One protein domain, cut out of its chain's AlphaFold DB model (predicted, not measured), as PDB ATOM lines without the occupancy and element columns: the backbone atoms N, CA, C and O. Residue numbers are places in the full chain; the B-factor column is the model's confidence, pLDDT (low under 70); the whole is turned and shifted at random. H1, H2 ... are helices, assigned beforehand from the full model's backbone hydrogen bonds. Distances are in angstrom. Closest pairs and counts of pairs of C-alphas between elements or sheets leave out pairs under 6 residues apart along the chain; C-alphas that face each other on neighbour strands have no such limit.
ATOM      1  N   GLN A 159     161.587 119.942 152.047       93.19
ATOM      2  CA  GLN A 159     160.870 119.710 150.792       93.19
ATOM      3  C   GLN A 159     161.788 119.349 149.620       93.19
ATOM      4  O   GLN A 159     161.277 119.020 148.541       93.19
ATOM      5  N   LEU A 160     163.108 119.456 149.796       94.12
ATOM      6  CA  LEU A 160     164.093 119.054 148.798       94.12
ATOM      7  C   LEU A 160     164.367 117.543 148.903       94.12
ATOM      8  O   LEU A 160     164.301 116.985 149.996       94.12
ATOM      9  N   PRO A 161     164.644 116.863 147.777       92.56
ATOM     10  CA  PRO A 161     164.927 115.433 147.772       92.56
ATOM     11  C   PRO A 161     166.289 115.108 148.400       92.56
ATOM     12  O   PRO A 161     167.183 115.956 148.476       92.56
ATOM     13  N   GLY A 162     166.447 113.847 148.807       89.69
ATOM     14  CA  GLY A 162     167.671 113.338 149.424       89.69
ATOM     15  C   GLY A 162     167.966 113.965 150.789       89.69
ATOM     16  O   GLY A 162     167.085 114.491 151.464       89.69
ATOM     17  N   ASP A 163     169.233 113.915 151.200       90.44
ATOM     18  CA  ASP A 163     169.701 114.532 152.447       90.44
ATOM     19  C   ASP A 163     170.105 116.001 152.233       90.44
ATOM     20  O   ASP A 163     171.250 116.415 152.435       90.44
ATOM     21  N   ALA A 164     169.160 116.810 151.753       90.75
ATOM     22  CA  ALA A 164     169.394 118.230 151.505       90.75
ATOM     23  C   ALA A 164     169.794 118.986 152.784       90.75
ATOM     24  O   ALA A 164     170.583 119.928 152.725       90.75
ATOM     25  N   ALA A 165     169.301 118.545 153.945       91.19
ATOM     26  CA  ALA A 165     169.650 119.121 155.239       91.19
ATOM     27  C   ALA A 165     171.165 119.091 155.500       91.19
ATOM     28  O   ALA A 165     171.710 120.081 155.990       91.19
ATOM     29  N   ASN A 166     171.858 118.002 155.146       91.38
ATOM     30  CA  ASN A 166     173.307 117.885 155.334       91.38
ATOM     31  C   ASN A 166     174.138 118.293 154.112       91.38
ATOM     32  O   ASN A 166     175.289 118.690 154.288       91.38
ATOM     33  N   ASN A 167     173.573 118.232 152.906       93.25
ATOM     34  CA  ASN A 167     174.333 118.451 151.674       93.25
ATOM     35  C   ASN A 167     174.238 119.872 151.105       93.25
ATOM     36  O   ASN A 167     175.082 120.252 150.296       93.25
ATOM     37  N   VAL A 168     173.232 120.663 151.488       95.56
ATOM     38  CA  VAL A 168     173.119 122.060 151.044       95.56
ATOM     39  C   VAL A 168     173.960 122.952 151.952       95.56
ATOM     40  O   VAL A 168     173.667 123.110 153.139       95.56
ATOM     41  N   GLU A 169     175.000 123.566 151.392       94.62
ATOM     42  CA  GLU A 169     175.842 124.513 152.121       94.62
ATOM     43  C   GLU A 169     175.255 125.935 152.117       94.62
ATOM     44  O   GLU A 169     174.387 126.295 151.319       94.62
ATOM     45  N   LEU A 170     175.770 126.798 153.000       94.44
ATOM     46  CA  LEU A 170     175.348 128.202 153.071       94.44
ATOM     47  C   LEU A 170     175.601 128.961 151.751       94.44
ATOM     48  O   LEU A 170     174.809 129.815 151.362       94.44
ATOM     49  N   SER A 171     176.700 128.656 151.058       94.38
ATOM     50  CA  SER A 171     177.055 129.248 149.761       94.38
ATOM     51  C   SER A 171     176.051 128.872 148.663       94.38
ATOM     52  O   SER A 171     175.673 129.722 147.853       94.38
ATOM     53  N   ASP A 172     175.577 127.626 148.665       95.56
ATOM     54  CA  ASP A 172     174.532 127.138 147.765       95.56
ATOM     55  C   ASP A 172     173.200 127.816 148.062       95.56
ATOM     56  O   ASP A 172     172.534 128.320 147.154       95.56
ATOM     57  N   TRP A 173     172.846 127.900 149.347       95.75
ATOM     58  CA  TRP A 173     171.652 128.604 149.796       95.75
ATOM     59  C   TRP A 173     171.637 130.055 149.325       95.75
ATOM     60  O   TRP A 173     170.630 130.522 148.793       95.75
ATOM     61  N   LYS A 174     172.775 130.749 149.448       94.75
ATOM     62  CA  LYS A 174     172.935 132.119 148.963       94.75
ATOM     63  C   LYS A 174     172.599 132.237 147.480       94.75
ATOM     64  O   LYS A 174     171.765 133.065 147.116       94.75
ATOM     65  N   LYS A 175     173.194 131.385 146.637       94.50
ATOM     66  CA  LYS A 175     172.943 131.370 145.185       94.50
ATOM     67  C   LYS A 175     171.466 131.147 144.866       94.50
ATOM     68  O   LYS A 175     170.933 131.843 144.002       94.50
ATOM     69  N   MET A 176     170.805 130.229 145.578       94.88
ATOM     70  CA  MET A 176     169.364 129.997 145.434       94.88
ATOM     71  C   MET A 176     168.560 131.232 145.844       94.88
ATOM     72  O   MET A 176     167.748 131.694 145.054       94.88
ATOM     73  N   SER A 177     168.837 131.826 147.007       93.31
ATOM     74  CA  SER A 177     168.120 133.014 147.490       93.31
ATOM     75  C   SER A 177     168.308 134.259 146.614       93.31
ATOM     76  O   SER A 177     167.390 135.062 146.487       93.31
ATOM     77  N   ASP A 178     169.480 134.417 145.989       91.88
ATOM     78  CA  ASP A 178     169.782 135.564 145.126       91.88
ATOM     79  C   ASP A 178     169.168 135.379 143.718       91.88
ATOM     80  O   ASP A 178     168.823 136.356 143.054       91.88
ATOM     81  N   SER A 179     169.007 134.130 143.258       89.81
ATOM     82  CA  SER A 179     168.547 133.805 141.894       89.81
ATOM     83  C   SER A 179     167.057 133.455 141.802       89.81
ATOM     84  O   SER A 179     166.450 133.615 140.740       89.81
ATOM     85  N   LEU A 180     166.469 132.948 142.889       89.69
ATOM     86  CA  LEU A 180     165.090 132.469 142.971       89.69
ATOM     87  C   LEU A 180     164.311 133.385 143.923       89.69
ATOM     88  O   LEU A 180     164.482 133.334 145.139       89.69
ATOM     89  N   GLY A 181     163.482 134.263 143.350       77.94
ATOM     90  CA  GLY A 181     162.654 135.205 144.107       77.94
ATOM     91  C   GLY A 181     161.452 134.546 144.799       77.94
ATOM     92  O   GLY A 181     161.372 133.330 144.934       77.94
ATOM     93  N   LEU A 182     160.463 135.358 145.199       74.31
ATOM     94  CA  LEU A 182     159.211 134.881 145.822       74.31
ATOM     95  C   LEU A 182     158.437 133.874 144.954       74.31
ATOM     96  O   LEU A 182     157.707 133.030 145.472       74.31
ATOM     97  N   THR A 183     158.598 134.007 143.640       79.69
ATOM     98  CA  THR A 183     158.184 133.056 142.614       79.69
ATOM     99  C   THR A 183     159.297 132.986 141.584       79.69
ATOM    100  O   THR A 183     159.846 134.029 141.213       79.69
ATOM    101  N   HIS A 184     159.595 131.794 141.079       85.94
ATOM    102  CA  HIS A 184     160.604 131.606 140.039       85.94
ATOM    103  C   HIS A 184     160.023 131.007 138.762       85.94
ATOM    104  O   HIS A 184     159.032 130.275 138.758       85.94
ATOM    105  N   THR A 185     160.674 131.348 137.658       89.12
ATOM    106  CA  THR A 185     160.414 130.802 136.328       89.12
ATOM    107  C   THR A 185     161.314 129.603 136.060       89.12
ATOM    108  O   THR A 185     162.426 129.508 136.585       89.12
ATOM    109  N   ASP A 186     160.868 128.714 135.177       86.81
ATOM    110  CA  ASP A 186     161.638 127.531 134.784       86.81
ATOM    111  C   ASP A 186     163.005 127.928 134.189       86.81
ATOM    112  O   ASP A 186     164.001 127.233 134.382       86.81
ATOM    113  N   ASP A 187     163.086 129.089 133.526       87.25
ATOM    114  CA  ASP A 187     164.336 129.626 132.984       87.25
ATOM    115  C   ASP A 187     165.299 130.122 134.074       87.25
ATOM    116  O   ASP A 187     166.500 129.877 133.969       87.25
ATOM    117  N   GLN A 188     164.806 130.746 135.152       90.94
ATOM    118  CA  GLN A 188     165.644 131.111 136.304       90.94
ATOM    119  C   GLN A 188     166.250 129.870 136.964       90.94
ATOM    120  O   GLN A 188     167.461 129.821 137.186       90.94
ATOM    121  N   VAL A 189     165.433 128.839 137.205       92.00
ATOM    122  CA  VAL A 189     165.905 127.567 137.778       92.00
ATOM    123  C   VAL A 189     166.913 126.910 136.841       92.00
ATOM    124  O   VAL A 189     167.993 126.502 137.262       92.00
ATOM    125  N   ARG A 190     166.615 126.860 135.540       90.50
ATOM    126  CA  ARG A 190     167.522 126.296 134.536       90.50
ATOM    127  C   ARG A 190     168.859 127.034 134.487       90.50
ATOM    128  O   ARG A 190     169.887 126.370 134.451       90.50
ATOM    129  N   ARG A 191     168.875 128.371 134.479       90.38
ATOM    130  CA  ARG A 191     170.123 129.161 134.443       90.38
ATOM    131  C   ARG A 191     170.975 128.959 135.691       90.38
ATOM    132  O   ARG A 191     172.196 128.965 135.571       90.38
ATOM    133  N   LEU A 192     170.342 128.772 136.850       93.12
ATOM    134  CA  LEU A 192     171.040 128.472 138.095       93.12
ATOM    135  C   LEU A 192     171.730 127.102 138.017       93.12
ATOM    136  O   LEU A 192     172.934 127.022 138.205       93.12
ATOM    137  N   PHE A 193     171.007 126.035 137.669       92.88
ATOM    138  CA  PHE A 193     171.561 124.672 137.683       92.88
ATOM    139  C   PHE A 193     172.437 124.346 136.457       92.88
ATOM    140  O   PHE A 193     173.448 123.649 136.560       92.88
ATOM    141  N   TYR A 194     172.076 124.862 135.281       90.25
ATOM    142  CA  TYR A 194     172.691 124.525 133.994       90.25
ATOM    143  C   TYR A 194     172.901 125.786 133.129       90.25
ATOM    144  O   TYR A 194     172.176 126.012 132.149       90.25
ATOM    145  N   PRO A 195     173.901 126.627 133.461       82.88
ATOM    146  CA  PRO A 195     174.119 127.912 132.794       82.88
ATOM    147  C   PRO A 195     174.538 127.779 131.319       82.88
ATOM    148  O   PRO A 195     174.212 128.645 130.511       82.88
ATOM    149  N   THR A 196     175.214 126.690 130.938       70.06
ATOM    150  CA  THR A 196     175.871 126.532 129.621       70.06
ATOM    151  C   THR A 196     174.975 125.926 128.528       70.06
ATOM    152  O   THR A 196     175.474 125.342 127.569       70.06
ATOM    153  N   ILE A 197     173.649 126.026 128.637       60.78
ATOM    154  CA  ILE A 197     172.765 125.551 127.558       60.78
ATOM    155  C   ILE A 197     172.806 126.558 126.402       60.78
ATOM    156  O   ILE A 197     172.319 127.683 126.530       60.78
ATOM    157  N   LEU A 198     173.383 126.136 125.273       49.09
ATOM    158  CA  LEU A 198     173.258 126.830 123.993       49.09
ATOM    159  C   LEU A 198     171.790 126.796 123.548       49.09
ATOM    160  O   LEU A 198     171.107 125.780 123.668       49.09
ATOM    161  N   THR A 208     174.567 116.046 128.082       51.50
ATOM    162  CA  THR A 208     175.538 117.106 127.677       51.50
ATOM    163  C   THR A 208     175.527 118.394 128.505       51.50
ATOM    164  O   THR A 208     176.393 119.252 128.318       51.50
ATOM    165  N   THR A 209     174.610 118.552 129.460       65.19
ATOM    166  CA  THR A 209     174.523 119.761 130.292       65.19
ATOM    167  C   THR A 209     175.473 119.703 131.480       65.19
ATOM    168  O   THR A 209     175.268 118.936 132.419       65.19
ATOM    169  N   LYS A 210     176.512 120.547 131.462       79.25
ATOM    170  CA  LYS A 210     177.421 120.711 132.601       79.25
ATOM    171  C   LYS A 210     176.700 121.415 133.752       79.25
ATOM    172  O   LYS A 210     176.096 122.469 133.543       79.25
ATOM    173  N   ARG A 211     176.801 120.832 134.952       89.38
ATOM    174  CA  ARG A 211     176.388 121.450 136.221       89.38
ATOM    175  C   ARG A 211     177.008 122.830 136.376       89.38
ATOM    176  O   ARG A 211     178.126 123.066 135.905       89.38
ATOM    177  N   GLN A 212     176.343 123.699 137.124       89.69
ATOM    178  CA  GLN A 212     176.982 124.911 137.606       89.69
ATOM    179  C   GLN A 212     178.175 124.554 138.519       89.69
ATOM    180  O   GLN A 212     177.990 123.860 139.523       89.69
ATOM    181  N   PRO A 213     179.402 125.016 138.210       88.00
ATOM    182  CA  PRO A 213     180.573 124.709 139.026       88.00
ATOM    183  C   PRO A 213     180.428 125.210 140.470       88.00
ATOM    184  O   PRO A 213     180.039 126.358 140.707       88.00
ATOM    185  N   GLY A 214     180.762 124.348 141.435       88.94
ATOM    186  CA  GLY A 214     180.744 124.677 142.865       88.94
ATOM    187  C   GLY A 214     179.360 125.043 143.412       88.94
ATOM    188  O   GLY A 214     179.274 125.851 144.333       88.94
ATOM    189  N   PHE A 215     178.283 124.557 142.793       94.12
ATOM    190  CA  PHE A 215     176.923 124.640 143.324       94.12
ATOM    191  C   PHE A 215     176.447 123.227 143.661       94.12
ATOM    192  O   PHE A 215     176.549 122.346 142.807       94.12
ATOM    193  N   LEU A 216     175.968 123.019 144.889       94.19
ATOM    194  CA  LEU A 216     175.531 121.729 145.433       94.19
ATOM    195  C   LEU A 216     176.581 120.625 145.223       94.19
ATOM    196  O   LEU A 216     176.271 119.513 144.797       94.19
ATOM    197  N   SER A 217     177.853 120.943 145.488       92.00
ATOM    198  CA  SER A 217     178.985 120.048 145.206       92.00
ATOM    199  C   SER A 217     178.995 118.772 146.045       92.00
ATOM    200  O   SER A 217     179.618 117.797 145.636       92.00
ATOM    201  N   ALA A 218     178.313 118.772 147.192       90.12
ATOM    202  CA  ALA A 218     178.159 117.595 148.044       90.12
ATOM    203  C   ALA A 218     177.113 116.592 147.517       90.12
ATOM    204  O   ALA A 218     177.014 115.489 148.047       90.12
ATOM    205  N   ILE A 219     176.335 116.955 146.486       91.50
ATOM    206  CA  ILE A 219     175.273 116.117 145.916       91.50
ATOM    207  C   ILE A 219     175.751 115.468 144.608       91.50
ATOM    208  O   ILE A 219     176.327 116.122 143.731       91.50
ATOM    209  N   ASP A 220     175.476 114.174 144.453       89.31
ATOM    210  CA  ASP A 220     175.788 113.395 143.253       89.31
ATOM    211  C   ASP A 220     174.912 113.762 142.037       89.31
ATOM    212  O   ASP A 220     173.994 114.582 142.132       89.31
ATOM    213  N   ASP A 221     175.246 113.218 140.855       88.31
ATOM    214  CA  ASP A 221     174.588 113.501 139.558       88.31
ATOM    215  C   ASP A 221     173.080 113.332 139.578       88.31
ATOM    216  O   ASP A 221     172.360 114.209 139.086       88.31
ATOM    217  N   LEU A 222     172.617 112.261 140.207       88.88
ATOM    218  CA  LEU A 222     171.202 111.975 140.324       88.88
ATOM    219  C   LEU A 222     170.512 112.974 141.260       88.88
ATOM    220  O   LEU A 222     169.575 113.650 140.833       88.88
ATOM    221  N   GLY A 223     171.012 113.144 142.486       91.19
ATOM    222  CA  GLY A 223     170.393 114.015 143.482       91.19
ATOM    223  C   GLY A 223     170.352 115.479 143.042       91.19
ATOM    224  O   GLY A 223     169.364 116.175 143.263       91.19
ATOM    225  N   TYR A 224     171.376 115.960 142.338       93.44
ATOM    226  CA  TYR A 224     171.391 117.326 141.804       93.44
ATOM    227  C   TYR A 224     170.280 117.555 140.777       93.44
ATOM    228  O   TYR A 224     169.634 118.607 140.772       93.44
ATOM    229  N   TYR A 225     170.046 116.567 139.909       91.00
ATOM    230  CA  TYR A 225     168.971 116.623 138.928       91.00
ATOM    231  C   TYR A 225     167.591 116.530 139.591       91.00
ATOM    232  O   TYR A 225     166.679 117.261 139.205       91.00
ATOM    233  N   GLU A 226     167.437 115.704 140.626       93.56
ATOM    234  CA  GLU A 226     166.201 115.626 141.409       93.56
ATOM    235  C   GLU A 226     165.891 116.951 142.119       93.56
ATOM    236  O   GLU A 226     164.753 117.423 142.072       93.56
ATOM    237  N   VAL A 227     166.896 117.602 142.717       94.31
ATOM    238  CA  VAL A 227     166.748 118.941 143.313       94.31
ATOM    239  C   VAL A 227     166.307 119.952 142.249       94.31
ATOM    240  O   VAL A 227     165.337 120.682 142.465       94.31
ATOM    241  N   TYR A 228     166.953 119.958 141.076       93.75
ATOM    242  CA  TYR A 228     166.544 120.793 139.941       93.75
ATOM    243  C   TYR A 228     165.070 120.568 139.564       93.75
ATOM    244  O   TYR A 228     164.296 121.524 139.486       93.75
ATOM    245  N   GLN A 229     164.664 119.310 139.367       92.62
ATOM    246  CA  GLN A 229     163.292 118.951 139.005       92.62
ATOM    247  C   GLN A 229     162.286 119.357 140.084       92.62
ATOM    248  O   GLN A 229     161.207 119.869 139.767       92.62
ATOM    249  N   ARG A 230     162.620 119.163 141.365       94.25
ATOM    250  CA  ARG A 230     161.760 119.541 142.490       94.25
ATOM    251  C   ARG A 230     161.497 121.043 142.516       94.25
ATOM    252  O   ARG A 230     160.346 121.459 142.644       94.25
ATOM    253  N   ILE A 231     162.544 121.847 142.357       94.00
ATOM    254  CA  ILE A 231     162.434 123.309 142.341       94.00
ATOM    255  C   ILE A 231     161.670 123.768 141.095       94.00
ATOM    256  O   ILE A 231     160.766 124.595 141.206       94.00
ATOM    257  N   ALA A 232     161.967 123.204 139.921       90.88
ATOM    258  CA  ALA A 232     161.283 123.556 138.675       90.88
ATOM    259  C   ALA A 232     159.780 123.218 138.713       90.88
ATOM    260  O   ALA A 232     158.952 124.012 138.272       90.88
ATOM    261  N   SER A 233     159.412 122.072 139.294       90.50
ATOM    262  CA  SER A 233     158.012 121.647 139.444       90.50
ATOM    263  C   SER A 233     157.250 122.400 140.540       90.50
ATOM    264  O   SER A 233     156.023 122.466 140.497       90.50
ATOM    265  N   THR A 234     157.954 123.017 141.496       90.50
ATOM    266  CA  THR A 234     157.353 123.697 142.655       90.50
ATOM    267  C   THR A 234     157.681 125.191 142.646       90.50
ATOM    268  O   THR A 234     158.498 125.674 143.426       90.50
ATOM    269  N   ARG A 235     157.001 125.962 141.787       85.88
ATOM    270  CA  ARG A 235     157.232 127.417 141.610       85.88
ATOM    271  C   ARG A 235     157.006 128.284 142.855       85.88
ATOM    272  O   ARG A 235     157.376 129.453 142.865       85.88
ATOM    273  N   GLN A 236     156.347 127.729 143.869       84.19
ATOM    274  CA  GLN A 236     156.061 128.393 145.142       84.19
ATOM    275  C   GLN A 236     157.105 128.086 146.223       84.19
ATOM    276  O   GLN A 236     157.003 128.638 147.314       84.19
ATOM    277  N   LEU A 237     158.079 127.207 145.955       88.44
ATOM    278  CA  LEU A 237     159.157 126.924 146.897       88.44
ATOM    279  C   LEU A 237     160.031 128.176 147.047       88.44
ATOM    280  O   LEU A 237     160.499 128.720 146.049       88.44
ATOM    281  N   ARG A 238     160.230 128.646 148.282       88.25
ATOM    282  CA  ARG A 238     160.892 129.926 148.565       88.25
ATOM    283  C   ARG A 238     162.263 129.709 149.170       88.25
ATOM    284  O   ARG A 238     162.418 128.892 150.063       88.25
ATOM    285  N   PHE A 239     163.229 130.523 148.760       91.50
ATOM    286  CA  PHE A 239     164.582 130.510 149.310       91.50
ATOM    287  C   PHE A 239     164.840 131.814 150.070       91.50
ATOM    288  O   PHE A 239     165.439 132.738 149.520       91.50
ATOM    289  N   PRO A 240     164.347 131.947 151.318       89.19
ATOM    290  CA  PRO A 240     164.525 133.165 152.101       89.19
ATOM    291  C   PRO A 240     166.005 133.524 152.259       89.19
ATOM    292  O   PRO A 240     166.858 132.671 152.535       89.19
ATOM    293  N   ASN A 241     166.303 134.817 152.130       89.50
ATOM    294  CA  ASN A 241     167.653 135.339 152.292       89.50
ATOM    295  C   ASN A 241     168.028 135.415 153.780       89.50
ATOM    296  O   ASN A 241     167.932 136.463 154.421       89.50
ATOM    297  N   ILE A 242     168.481 134.283 154.323       91.50
ATOM    298  CA  ILE A 242     168.868 134.162 155.730       91.50
ATOM    299  C   ILE A 242     170.113 134.987 156.082       91.50
ATOM    300  O   ILE A 242     170.279 135.363 157.243       91.50
ATOM    301  N   HIS A 243     170.950 135.351 155.095       90.50
ATOM    302  CA  HIS A 243     172.136 136.193 155.307       90.50
ATOM    303  C   HIS A 243     171.794 137.529 155.961       90.50
ATOM    304  O   HIS A 243     172.562 138.012 156.786       90.50
TER     305      HIS A 243
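This is residues 159 to 198 and 208 to 243 of the 413 residues of an uncharacterized protein of Fusarium sp. AF-4 (UniProt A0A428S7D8). Three helices, H2, H3 and H4, stand at the corners of a triangle; H3 runs opposite to both of the others and is the one that touches both, while H2 and H4 are apart. The very short H1 sits at the end of the triangle where H2 and H4 begin, and after H4 the last printed residues, 238 to 243, fold back past H2. You are reading 76 printed residues with four named helices, in the order H1, H2, H3, H4, and no named strand. The class is all helix, though under half of the residues, 35 of the 76, are in named elements. The whole is compact, with a radius of gyration of the C-alphas of 11.5 A, and rounded, spanning 32 by 26 by 20 A.

Begin with the longest helix, H4, residues 221 to 233. It touches H3, residues 186 to 193, with its residues 228 to 232 alone. Their closest C-alphas are those of Asp 186 and Ala 232, 5.6 A apart. The two stand at a shallow tilt of 26 degrees and run opposite ways. From H3 look on to H2, residues 170 to 179, which touches it; the closest C-alphas are those of Ser 179 and Gln 188, 6.9 A apart. H2 and H3 make a helical hairpin, at a shallow tilt of 29 degrees, opposite ways. H2 and H4 are apart. H1, residues 164 to 167, is apart from H2, H3 and H4. In H2, H3 and H4 you will find each O i to N i+4 pair within hydrogen-bond range; H1, with 4 residues, is too short for such a pair.

Find C-alpha 221 at (174.588, 113.501, 139.558); from there H4 runs 18.5 A to C-alpha 233 at (158.012, 121.647, 139.444). H3 covers 10.7 A from Asp 186 to Phe 193. For H2 go to C-alpha 170 at (175.348, 128.202, 153.071) and read on 14.2 A to Ser 179. H1, from Ala 164 to Asn 167, is four residues long.

The two C-alphas farthest apart are those of Thr 208 and His 243, at 33.8 A. Residues 199 to 207 are not printed, and across this cut C-alphas 198 and 208 are 10.6 A apart; the link from H3 to H4 runs across it. Of the links printed whole, H1 to H2 is tight, with 2 residues, and H2 to H3 is short, with 6. Residues 208 to 220 are a long stretch with no named element. The mean pLDDT of the printed part is 88.4; look for values under 70 at residues 197 to 198 and 208 to 209, on both sides of the cut.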